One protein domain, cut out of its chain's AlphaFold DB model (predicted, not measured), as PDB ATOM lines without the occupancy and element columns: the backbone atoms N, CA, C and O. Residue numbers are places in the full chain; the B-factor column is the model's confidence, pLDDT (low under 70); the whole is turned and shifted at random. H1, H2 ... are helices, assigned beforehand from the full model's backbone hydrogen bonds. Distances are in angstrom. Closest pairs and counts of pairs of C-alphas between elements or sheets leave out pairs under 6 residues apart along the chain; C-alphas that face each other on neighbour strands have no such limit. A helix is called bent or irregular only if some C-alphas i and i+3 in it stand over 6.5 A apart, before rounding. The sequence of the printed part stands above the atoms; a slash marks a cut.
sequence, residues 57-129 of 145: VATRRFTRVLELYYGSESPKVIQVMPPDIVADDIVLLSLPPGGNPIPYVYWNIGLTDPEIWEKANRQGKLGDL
ATOM      1  N   VAL A  57     139.337 187.176 141.048       97.88
ATOM      2  CA  VAL A  57     139.811 188.029 142.146       97.88
ATOM      3  C   VAL A  57     139.857 187.234 143.449       97.88
ATOM      4  O   VAL A  57     140.853 187.311 144.176       97.88
ATOM      5  N   ALA A  58     138.816 186.459 143.734       97.44
ATOM      6  CA  ALA A  58     138.723 185.570 144.879       97.44
ATOM      7  C   ALA A  58     139.804 184.488 144.809       97.44
ATOM      8  O   ALA A  58     140.504 184.277 145.798       97.44
ATOM      9  N   THR A  59     140.030 183.897 143.634       97.31
ATOM     10  CA  THR A  59     141.072 182.886 143.406       97.31
ATOM     11  C   THR A  59     142.463 183.446 143.677       97.31
ATOM     12  O   THR A  59     143.242 182.831 144.409       97.31
ATOM     13  N   ARG A  60     142.779 184.653 143.179       97.50
ATOM     14  CA  ARG A  60     144.060 185.322 143.477       97.50
ATOM     15  C   ARG A  60     144.236 185.595 144.971       97.50
ATOM     16  O   ARG A  60     145.318 185.376 145.510       97.50
ATOM     17  N   ARG A  61     143.184 186.054 145.658       97.94
ATOM     18  CA  ARG A  61     143.220 186.305 147.110       97.94
ATOM     19  C   ARG A  61     143.411 185.016 147.907       97.94
ATOM     20  O   ARG A  61     144.249 184.986 148.801       97.94
ATOM     21  N   PHE A  62     142.669 183.969 147.563       97.12
ATOM     22  CA  PHE A  62     142.767 182.652 148.184       97.12
ATOM     23  C   PHE A  62     144.170 182.062 148.011       97.12
ATOM     24  O   PHE A  62     144.823 181.715 148.993       97.12
ATOM     25  N   THR A  63     144.682 182.066 146.777       97.12
ATOM     26  CA  THR A  63     146.038 181.600 146.455       97.12
ATOM     27  C   THR A  63     147.086 182.367 147.255       97.12
ATOM     28  O   THR A  63     147.967 181.759 147.854       97.12
ATOM     29  N   ARG A  64     146.947 183.695 147.368       97.75
ATOM     30  CA  ARG A  64     147.883 184.523 148.135       97.75
ATOM     31  C   ARG A  64     147.948 184.146 149.618       97.75
ATOM     32  O   ARG A  64     149.024 184.207 150.209       97.75
ATOM     33  N   VAL A  65     146.824 183.774 150.230       97.75
ATOM     34  CA  VAL A  65     146.806 183.317 151.632       97.75
ATOM     35  C   VAL A  65     147.597 182.018 151.781       97.75
ATOM     36  O   VAL A  65     148.417 181.910 152.691       97.75
ATOM     37  N   LEU A  66     147.408 181.067 150.864       96.75
ATOM     38  CA  LEU A  66     148.158 179.812 150.861       96.75
ATOM     39  C   LEU A  66     149.656 180.044 150.615       96.75
ATOM     40  O   LEU A  66     150.485 179.472 151.318       96.75
ATOM     41  N   GLU A  67     150.020 180.925 149.681       97.75
ATOM     42  CA  GLU A  67     151.419 181.292 149.428       97.75
ATOM     43  C   GLU A  67     152.103 181.861 150.675       97.75
ATOM     44  O   GLU A  67     153.246 181.518 150.964       97.75
ATOM     45  N   LEU A  68     151.411 182.732 151.419       98.06
ATOM     46  CA  LEU A  68     151.933 183.310 152.657       98.06
ATOM     47  C   LEU A  68     152.104 182.253 153.751       98.06
ATOM     48  O   LEU A  68     153.083 182.306 154.490       98.06
ATOM     49  N   TYR A  69     151.172 181.305 153.844       97.12
ATOM     50  CA  TYR A  69     151.230 180.215 154.815       97.12
ATOM     51  C   TYR A  69     152.391 179.249 154.535       97.12
ATOM     52  O   TYR A  69     153.160 178.936 155.440       97.12
ATOM     53  N   TYR A  70     152.548 178.809 153.284       96.19
ATOM     54  CA  TYR A  70     153.590 177.851 152.898       96.19
ATOM     55  C   TYR A  70     154.960 178.493 152.646       96.19
ATOM     56  O   TYR A  70     155.974 177.793 152.602       96.19
ATOM     57  N   GLY A  71     155.023 179.816 152.476       97.69
ATOM     58  CA  GLY A  71     156.271 180.550 152.292       97.69
ATOM     59  C   GLY A  71     157.090 180.009 151.119       97.69
ATOM     60  O   GLY A  71     156.606 179.914 149.992       97.69
ATOM     61  N   SER A  72     158.343 179.629 151.383       97.50
ATOM     62  CA  SER A  72     159.256 179.091 150.362       97.50
ATOM     63  C   SER A  72     158.815 177.749 149.775       97.50
ATOM     64  O   SER A  72     159.251 177.404 148.680       97.50
ATOM     65  N   GLU A  73     157.954 177.001 150.470       95.56
ATOM     66  CA  GLU A  73     157.448 175.708 149.997       95.56
ATOM     67  C   GLU A  73     156.242 175.853 149.061       95.56
ATOM     68  O   GLU A  73     155.864 174.887 148.399       95.56
ATOM     69  N   SER A  74     155.674 177.061 148.951       95.56
ATOM     70  CA  SER A  74     154.502 177.354 148.119       95.56
ATOM     71  C   SER A  74     154.600 176.784 146.690       95.56
ATOM     72  O   SER A  74     153.691 176.049 146.303       95.56
ATOM     73  N   PRO A  75     155.700 176.977 145.927       92.00
ATOM     74  CA  PRO A  75     155.788 176.465 144.554       92.00
ATOM     75  C   PRO A  75     155.742 174.935 144.432       92.00
ATOM     76  O   PRO A  75     155.537 174.415 143.338       92.00
ATOM     77  N   LYS A  76     155.977 174.200 145.529       88.31
ATOM     78  CA  LYS A  76     155.914 172.733 145.547       88.31
ATOM     79  C   LYS A  76     154.493 172.239 145.803       88.31
ATOM     80  O   LYS A  76     154.076 171.258 145.197       88.31
ATOM     81  N   VAL A  77     153.752 172.913 146.682       89.31
ATOM     82  CA  VAL A  77     152.451 172.436 147.187       89.31
ATOM     83  C   VAL A  77     151.244 173.119 146.545       89.31
ATOM     84  O   VAL A  77     150.153 172.557 146.562       89.31
ATOM     85  N   ILE A  78     151.420 174.307 145.959       94.06
ATOM     86  CA  ILE A  78     150.369 175.029 145.239       94.06
ATOM     87  C   ILE A  78     150.588 174.835 143.743       94.06
ATOM     88  O   ILE A  78     151.611 175.245 143.199       94.06
ATOM     89  N   GLN A  79     149.614 174.224 143.077       89.50
ATOM     90  CA  GLN A  79     149.654 173.961 141.642       89.50
ATOM     91  C   GLN A  79     148.417 174.557 140.970       89.50
ATOM     92  O   GLN A  79     147.306 174.449 141.490       89.50
ATOM     93  N   VAL A  80     148.607 175.162 139.796       89.12
ATOM     94  CA  VAL A  80     147.488 175.539 138.927       89.12
ATOM     95  C   VAL A  80     147.071 174.299 138.152       89.12
ATOM     96  O   VAL A  80     147.864 173.733 137.401       89.12
ATOM     97  N   MET A  81     145.825 173.880 138.336       85.12
ATOM     98  CA  MET A  81     145.265 172.769 137.583       85.12
ATOM     99  C   MET A  81     144.725 173.283 136.242       85.12
ATOM    100  O   MET A  81     144.026 174.300 136.230       85.12
ATOM    101  N   PRO A  82     145.026 172.622 135.110       85.62
ATOM    102  CA  PRO A  82     144.320 172.913 133.870       85.62
ATOM    103  C   PRO A  82     142.824 172.591 134.034       85.62
ATOM    104  O   PRO A  82     142.477 171.760 134.876       85.62
ATOM    105  N   PRO A  83     141.937 173.200 133.228       86.12
ATOM    106  CA  PRO A  83     140.527 172.829 133.220       86.12
ATOM    107  C   PRO A  83     140.358 171.322 133.018       86.12
ATOM    108  O   PRO A  83     140.951 170.743 132.105       86.12
ATOM    109  N   ASP A  84     139.539 170.698 133.858       85.62
ATOM    110  CA  ASP A  84     139.175 169.292 133.740       85.62
ATOM    111  C   ASP A  84     137.667 169.144 133.500       85.62
ATOM    112  O   ASP A  84     136.929 170.118 133.373       85.62
ATOM    113  N   ILE A  85     137.206 167.904 133.369       86.88
ATOM    114  CA  ILE A  85     135.790 167.616 133.147       86.88
ATOM    115  C   ILE A  85     135.019 167.417 134.455       86.88
ATOM    116  O   ILE A  85     133.920 166.868 134.401       86.88
ATOM    117  N   VAL A  86     135.570 167.740 135.629       89.12
ATOM    118  CA  VAL A  86     134.843 167.591 136.897       89.12
ATOM    119  C   VAL A  86     133.623 168.511 136.879       89.12
ATOM    120  O   VAL A  86     133.644 169.616 136.343       89.12
ATOM    121  N   ALA A  87     132.518 168.004 137.416       90.94
ATOM    122  CA  ALA A  87     131.268 168.730 137.530       90.94
ATOM    123  C   ALA A  87     130.784 168.624 138.973       90.94
ATOM    124  O   ALA A  87     130.885 167.556 139.577       90.94
ATOM    125  N   ASP A  88     130.257 169.727 139.489       92.50
ATOM    126  CA  ASP A  88     129.780 169.862 140.862       92.50
ATOM    127  C   ASP A  88     128.590 170.839 140.882       92.50
ATOM    128  O   ASP A  88     128.473 171.712 140.013       92.50
ATOM    129  N   ASP A  89     127.668 170.677 141.829       93.44
ATOM    130  CA  ASP A  89     126.484 171.529 141.976       93.44
ATOM    131  C   ASP A  89     126.707 172.711 142.931       93.44
ATOM    132  O   ASP A  89     125.840 173.580 143.042       93.44
ATOM    133  N   ILE A  90     127.904 172.829 143.522       92.94
ATOM    134  CA  ILE A  90     128.352 173.986 144.314       92.94
ATOM    135  C   ILE A  90     128.082 175.333 143.622       92.94
ATOM    136  O   ILE A  90     127.767 176.324 144.282       92.94
ATOM    137  N   VAL A  91     128.142 175.370 142.285       93.50
ATOM    138  CA  VAL A  91     127.877 176.569 141.477       93.50
ATOM    139  C   VAL A  91     126.454 177.080 141.703       93.50
ATOM    140  O   VAL A  91     126.230 178.288 141.717       93.50
ATOM    141  N   LEU A  92     125.486 176.201 141.967       93.88
ATOM    142  CA  LEU A  92     124.110 176.601 142.265       93.88
ATOM    143  C   LEU A  92     124.009 177.394 143.575       93.88
ATOM    144  O   LEU A  92     123.178 178.295 143.678       93.88
ATOM    145  N   LEU A  93     124.885 177.130 144.553       94.19
ATOM    146  CA  LEU A  93     124.935 177.902 145.803       94.19
ATOM    147  C   LEU A  93     125.429 179.338 145.583       94.19
ATOM    148  O   LEU A  93     125.101 180.229 146.366       94.19
ATOM    149  N   SER A  94     126.185 179.571 144.508       95.19
ATOM    150  CA  SER A  94     126.651 180.903 144.109       95.19
ATOM    151  C   SER A  94     125.575 181.752 143.424       95.19
ATOM    152  O   SER A  94     125.778 182.947 143.235       95.19
ATOM    153  N   LEU A  95     124.429 181.164 143.065       93.75
ATOM    154  CA  LEU A  95     123.354 181.811 142.308       93.75
ATOM    155  C   LEU A  95     122.063 181.873 143.144       93.75
ATOM    156  O   LEU A  95     121.082 181.191 142.829       93.75
ATOM    157  N   PRO A  96     122.030 182.670 144.229       93.25
ATOM    158  CA  PRO A  96     120.858 182.750 145.090       93.25
ATOM    159  C   PRO A  96     119.633 183.284 144.323       93.25
ATOM    160  O   PRO A  96     119.749 184.268 143.582       93.25
ATOM    161  N   PRO A  97     118.431 182.707 144.522       92.88
ATOM    162  CA  PRO A  97     117.216 183.189 143.871       92.88
ATOM    163  C   PRO A  97     116.952 184.673 144.155       92.88
ATOM    164  O   PRO A  97     116.858 185.087 145.308       92.88
ATOM    165  N   GLY A  98     116.816 185.473 143.092       93.19
ATOM    166  CA  GLY A  98     116.557 186.916 143.194       93.19
ATOM    167  C   GLY A  98     117.738 187.752 143.701       93.19
ATOM    168  O   GLY A  98     117.557 188.938 143.972       93.19
ATOM    169  N   GLY A  99     118.924 187.157 143.843       92.81
ATOM    170  CA  GLY A  99     120.145 187.835 144.261       92.81
ATOM    171  C   GLY A  99     121.173 187.967 143.141       92.81
ATOM    172  O   GLY A  99     120.983 187.502 142.018       92.81
ATOM    173  N   ASN A 100     122.289 188.611 143.477       95.25
ATOM    174  CA  ASN A 100     123.455 188.670 142.603       95.25
ATOM    175  C   ASN A 100     124.317 187.410 142.778       95.25
ATOM    176  O   ASN A 100     124.353 186.869 143.889       95.25
ATOM    177  N   PRO A 101     125.055 186.988 141.733       94.62
ATOM    178  CA  PRO A 101     126.051 185.934 141.857       94.62
ATOM    179  C   PRO A 101     127.061 186.221 142.976       94.62
ATOM    180  O   PRO A 101     127.527 187.353 143.135       94.62
ATOM    181  N   ILE A 102     127.399 185.190 143.744       96.56
ATOM    182  CA  ILE A 102     128.358 185.248 144.847       96.56
ATOM    183  C   ILE A 102     129.695 184.676 144.352       96.56
ATOM    184  O   ILE A 102     129.730 183.518 143.941       96.56
ATOM    185  N   PRO A 103     130.806 185.432 144.408       96.38
ATOM    186  CA  PRO A 103     132.122 184.910 144.050       96.38
ATOM    187  C   PRO A 103     132.489 183.676 144.877       96.38
ATOM    188  O   PRO A 103     132.331 183.676 146.100       96.38
ATOM    189  N   TYR A 104     133.030 182.650 144.226       96.56
ATOM    190  CA  TYR A 104     133.478 181.426 144.883       96.56
ATOM    191  C   TYR A 104     134.823 180.955 144.327       96.56
ATOM    192  O   TYR A 104     135.272 181.394 143.266       96.56
ATOM    193  N   VAL A 105     135.466 180.068 145.088       96.25
ATOM    194  CA  VAL A 105     136.695 179.377 144.695       96.25
ATOM    195  C   VAL A 105     136.511 177.892 144.985       96.25
ATOM    196  O   VAL A 105     136.505 177.472 146.141       96.25
ATOM    197  N   TYR A 106     136.357 177.108 143.928       94.94
ATOM    198  CA  TYR A 106     136.441 175.656 143.933       94.94
ATOM    199  C   TYR A 106     137.895 175.239 143.705       94.94
ATOM    200  O   TYR A 106     138.527 175.663 142.735       94.94
ATOM    201  N   TRP A 107     138.453 174.438 144.604       94.19
ATOM    202  CA  TRP A 107     139.861 174.048 144.570       94.19
ATOM    203  C   TRP A 107     140.020 172.588 144.983       94.19
ATOM    204  O   TRP A 107     139.147 172.011 145.627       94.19
ATOM    205  N   ASN A 108     141.155 172.002 144.608       91.56
ATOM    206  CA  ASN A 108     141.451 170.601 144.862       91.56
ATOM    207  C   ASN A 108     142.562 170.463 145.897       91.56
ATOM    208  O   ASN A 108     143.526 171.229 145.901       91.56
ATOM    209  N   ILE A 109     142.453 169.430 146.725       89.62
ATOM    210  CA  ILE A 109     143.524 168.973 147.605       89.62
ATOM    211  C   ILE A 109     144.109 167.674 147.044       89.62
ATOM    212  O   ILE A 109     143.381 166.766 146.644       89.62
ATOM    213  N   GLY A 110     145.439 167.586 146.985       88.75
ATOM    214  CA  GLY A 110     146.123 166.373 146.546       88.75
ATOM    215  C   GLY A 110     145.907 165.238 147.545       88.75
ATOM    216  O   GLY A 110     146.338 165.334 148.690       88.75
ATOM    217  N   LEU A 111     145.244 164.165 147.106       90.88
ATOM    218  CA  LEU A 111     144.955 162.991 147.943       90.88
ATOM    219  C   LEU A 111     145.879 161.793 147.658       90.88
ATOM    220  O   LEU A 111     145.806 160.783 148.350       90.88
ATOM    221  N   THR A 112     146.714 161.869 146.619       91.31
ATOM    222  CA  THR A 112     147.645 160.784 146.265       91.31
ATOM    223  C   THR A 112     148.814 160.762 147.242       91.31
ATOM    224  O   THR A 112     149.307 161.822 147.625       91.31
ATOM    225  N   ASP A 113     149.280 159.566 147.608       91.12
ATOM    226  CA  ASP A 113     150.508 159.403 148.390       91.12
ATOM    227  C   ASP A 113     151.672 160.214 147.768       91.12
ATOM    228  O   ASP A 113     151.893 160.115 146.552       91.12
ATOM    229  N   PRO A 114     152.415 161.013 148.559       89.06
ATOM    230  CA  PRO A 114     153.446 161.898 148.026       89.06
ATOM    231  C   PRO A 114     154.537 161.180 147.225       89.06
ATOM    232  O   PRO A 114     154.985 161.703 146.205       89.06
ATOM    233  N   GLU A 115     154.962 159.979 147.632       91.44
ATOM    234  CA  GLU A 115     156.008 159.239 146.918       91.44
ATOM    235  C   GLU A 115     155.498 158.716 145.572       91.44
ATOM    236  O   GLU A 115     156.216 158.763 144.564       91.44
ATOM    237  N   ILE A 116     154.242 158.256 145.537       93.38
ATOM    238  CA  ILE A 116     153.567 157.822 144.309       93.38
ATOM    239  C   ILE A 116     153.397 159.003 143.350       93.38
ATOM    240  O   ILE A 116     153.754 158.882 142.172       93.38
ATOM    241  N   TRP A 117     152.900 160.137 143.847       91.75
ATOM    242  CA  TRP A 117     152.722 161.358 143.061       91.75
ATOM    243  C   TRP A 117     154.046 161.821 142.452       91.75
ATOM    244  O   TRP A 117     154.155 161.986 141.238       91.75
ATOM    245  N   GLU A 118     155.086 161.951 143.274       91.44
ATOM    246  CA  GLU A 118     156.402 162.413 142.840       91.44
ATOM    247  C   GLU A 118     157.050 161.475 141.817       91.44
ATOM    248  O   GLU A 118     157.673 161.913 140.844       91.44
ATOM    249  N   LYS A 119     156.887 160.160 141.995       95.50
ATOM    250  CA  LYS A 119     157.345 159.171 141.017       95.50
ATOM    251  C   LYS A 119     156.609 159.319 139.686       95.50
ATOM    252  O   LYS A 119     157.268 159.311 138.645       95.50
ATOM    253  N   ALA A 120     155.283 159.451 139.708       94.56
ATOM    254  CA  ALA A 120     154.479 159.638 138.505       94.56
ATOM    255  C   ALA A 120     154.829 160.957 137.798       94.56
ATOM    256  O   ALA A 120     155.021 160.962 136.583       94.56
ATOM    257  N   ASN A 121     155.022 162.041 138.554       92.00
ATOM    258  CA  ASN A 121     155.425 163.345 138.036       92.00
ATOM    259  C   ASN A 121     156.769 163.280 137.295       92.00
ATOM    260  O   ASN A 121     156.846 163.630 136.118       92.00
ATOM    261  N   ARG A 122     157.815 162.722 137.927       95.19
ATOM    262  CA  ARG A 122     159.141 162.556 137.294       95.19
ATOM    263  C   ARG A 122     159.112 161.711 136.021       95.19
ATOM    264  O   ARG A 122     159.996 161.841 135.182       95.19
ATOM    265  N   GLN A 123     158.133 160.819 135.898       97.25
ATOM    266  CA  GLN A 123     157.973 159.932 134.748       97.25
ATOM    267  C   GLN A 123     157.020 160.489 133.681       97.25
ATOM    268  O   GLN A 123     156.856 159.845 132.648       97.25
ATOM    269  N   GLY A 124     156.385 161.644 133.914       94.88
ATOM    270  CA  GLY A 124     155.354 162.188 133.024       94.88
ATOM    271  C   GLY A 124     154.070 161.352 132.993       94.88
ATOM    272  O   GLY A 124     153.377 161.331 131.984       94.88
ATOM    273  N   LYS A 125     153.765 160.638 134.084       95.56
ATOM    274  CA  LYS A 125     152.669 159.659 134.206       95.56
ATOM    275  C   LYS A 125     151.568 160.076 135.177       95.56
ATOM    276  O   LYS A 125     150.855 159.233 135.706       95.56
ATOM    277  N   LEU A 126     151.413 161.374 135.439       90.62
ATOM    278  CA  LEU A 126     150.350 161.854 136.332       90.62
ATOM    279  C   LEU A 126     148.947 161.463 135.837       90.62
ATOM    280  O   LEU A 126     148.087 161.162 136.654       90.62
ATOM    281  N   GLY A 127     148.738 161.392 134.518       89.06
ATOM    282  CA  GLY A 127     147.470 160.944 133.925       89.06
ATOM    283  C   GLY A 127     147.155 159.455 134.120       89.06
ATOM    284  O   GLY A 127     146.011 159.058 133.925       89.06
ATOM    285  N   ASP A 128     148.140 158.646 134.528       92.50
ATOM    286  CA  ASP A 128     147.956 157.216 134.807       92.50
ATOM    287  C   ASP A 128     147.508 156.966 136.259       92.50
ATOM    288  O   ASP A 128     147.187 155.831 136.627       92.50
ATOM    289  N   LEU A 129     147.514 158.001 137.113       92.69
ATOM    290  CA  LEU A 129     147.063 157.880 138.496       92.69
ATOM    291  C   LEU A 129     145.551 157.590 138.543       92.69
ATOM    292  O   LEU A 129     144.791 158.168 137.762       92.69
TER     293      LEU A 129
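Overview. This is residues 57 to 129 of the 145 residues of an uncharacterized protein of Penicillium solitum (UniProt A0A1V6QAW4). The model is a loose, elongated thread of three helices that touch no other helix: a long hooked helix, H1, with a sharp kink near residue 70, and an unnamed chain that leaves it, runs out past the small H2 to a far turn at Gly 98, then folds back along the length to H3 at the opposite end. On the way out, residues 82 to 87 stick out free. The printed part has 73 residues with three named helices, in the order H1, H2, H3, and no named strand; the class is all helix, though under half of the residues, 34, are in named elements. The whole is loose, with a radius of gyration of the C-alphas of 15.9 A, and spans 50 by 29 by 17 A.

Along the chain. Find C-alpha 57 at (139.811, 188.029, 142.146); from there H1, residues 57 to 77, runs 20.7 A to C-alpha 77 at (152.451, 172.436, 147.187). Next look for H2 at residues 90 to 93. H3, residues 114 to 122, runs 12.2 A and ends with C-alpha 122 at (159.141, 162.556, 137.294).

Arrangement. Begin with H1: it has a kink of 121 degrees near residue 70 and is irregular, with C-alphas 69 and 72 9.2 A apart. H1 and H2 are apart, H2 and H3 are apart, and H1 and H3 are apart. In H3 every O i to N i+4 pair is within hydrogen-bond range, in H1 12 of 17 are, and H2 is too short for such a pair.

Size, cuts and confidence. Look at Gly 98 and Gln 123 for the two C-alphas farthest apart, 50.1 A. Both links are long, 12 residues from H1 to H2 and 20 from H2 to H3. The printed part has no cut, and no printed residue is under 70 in pLDDT.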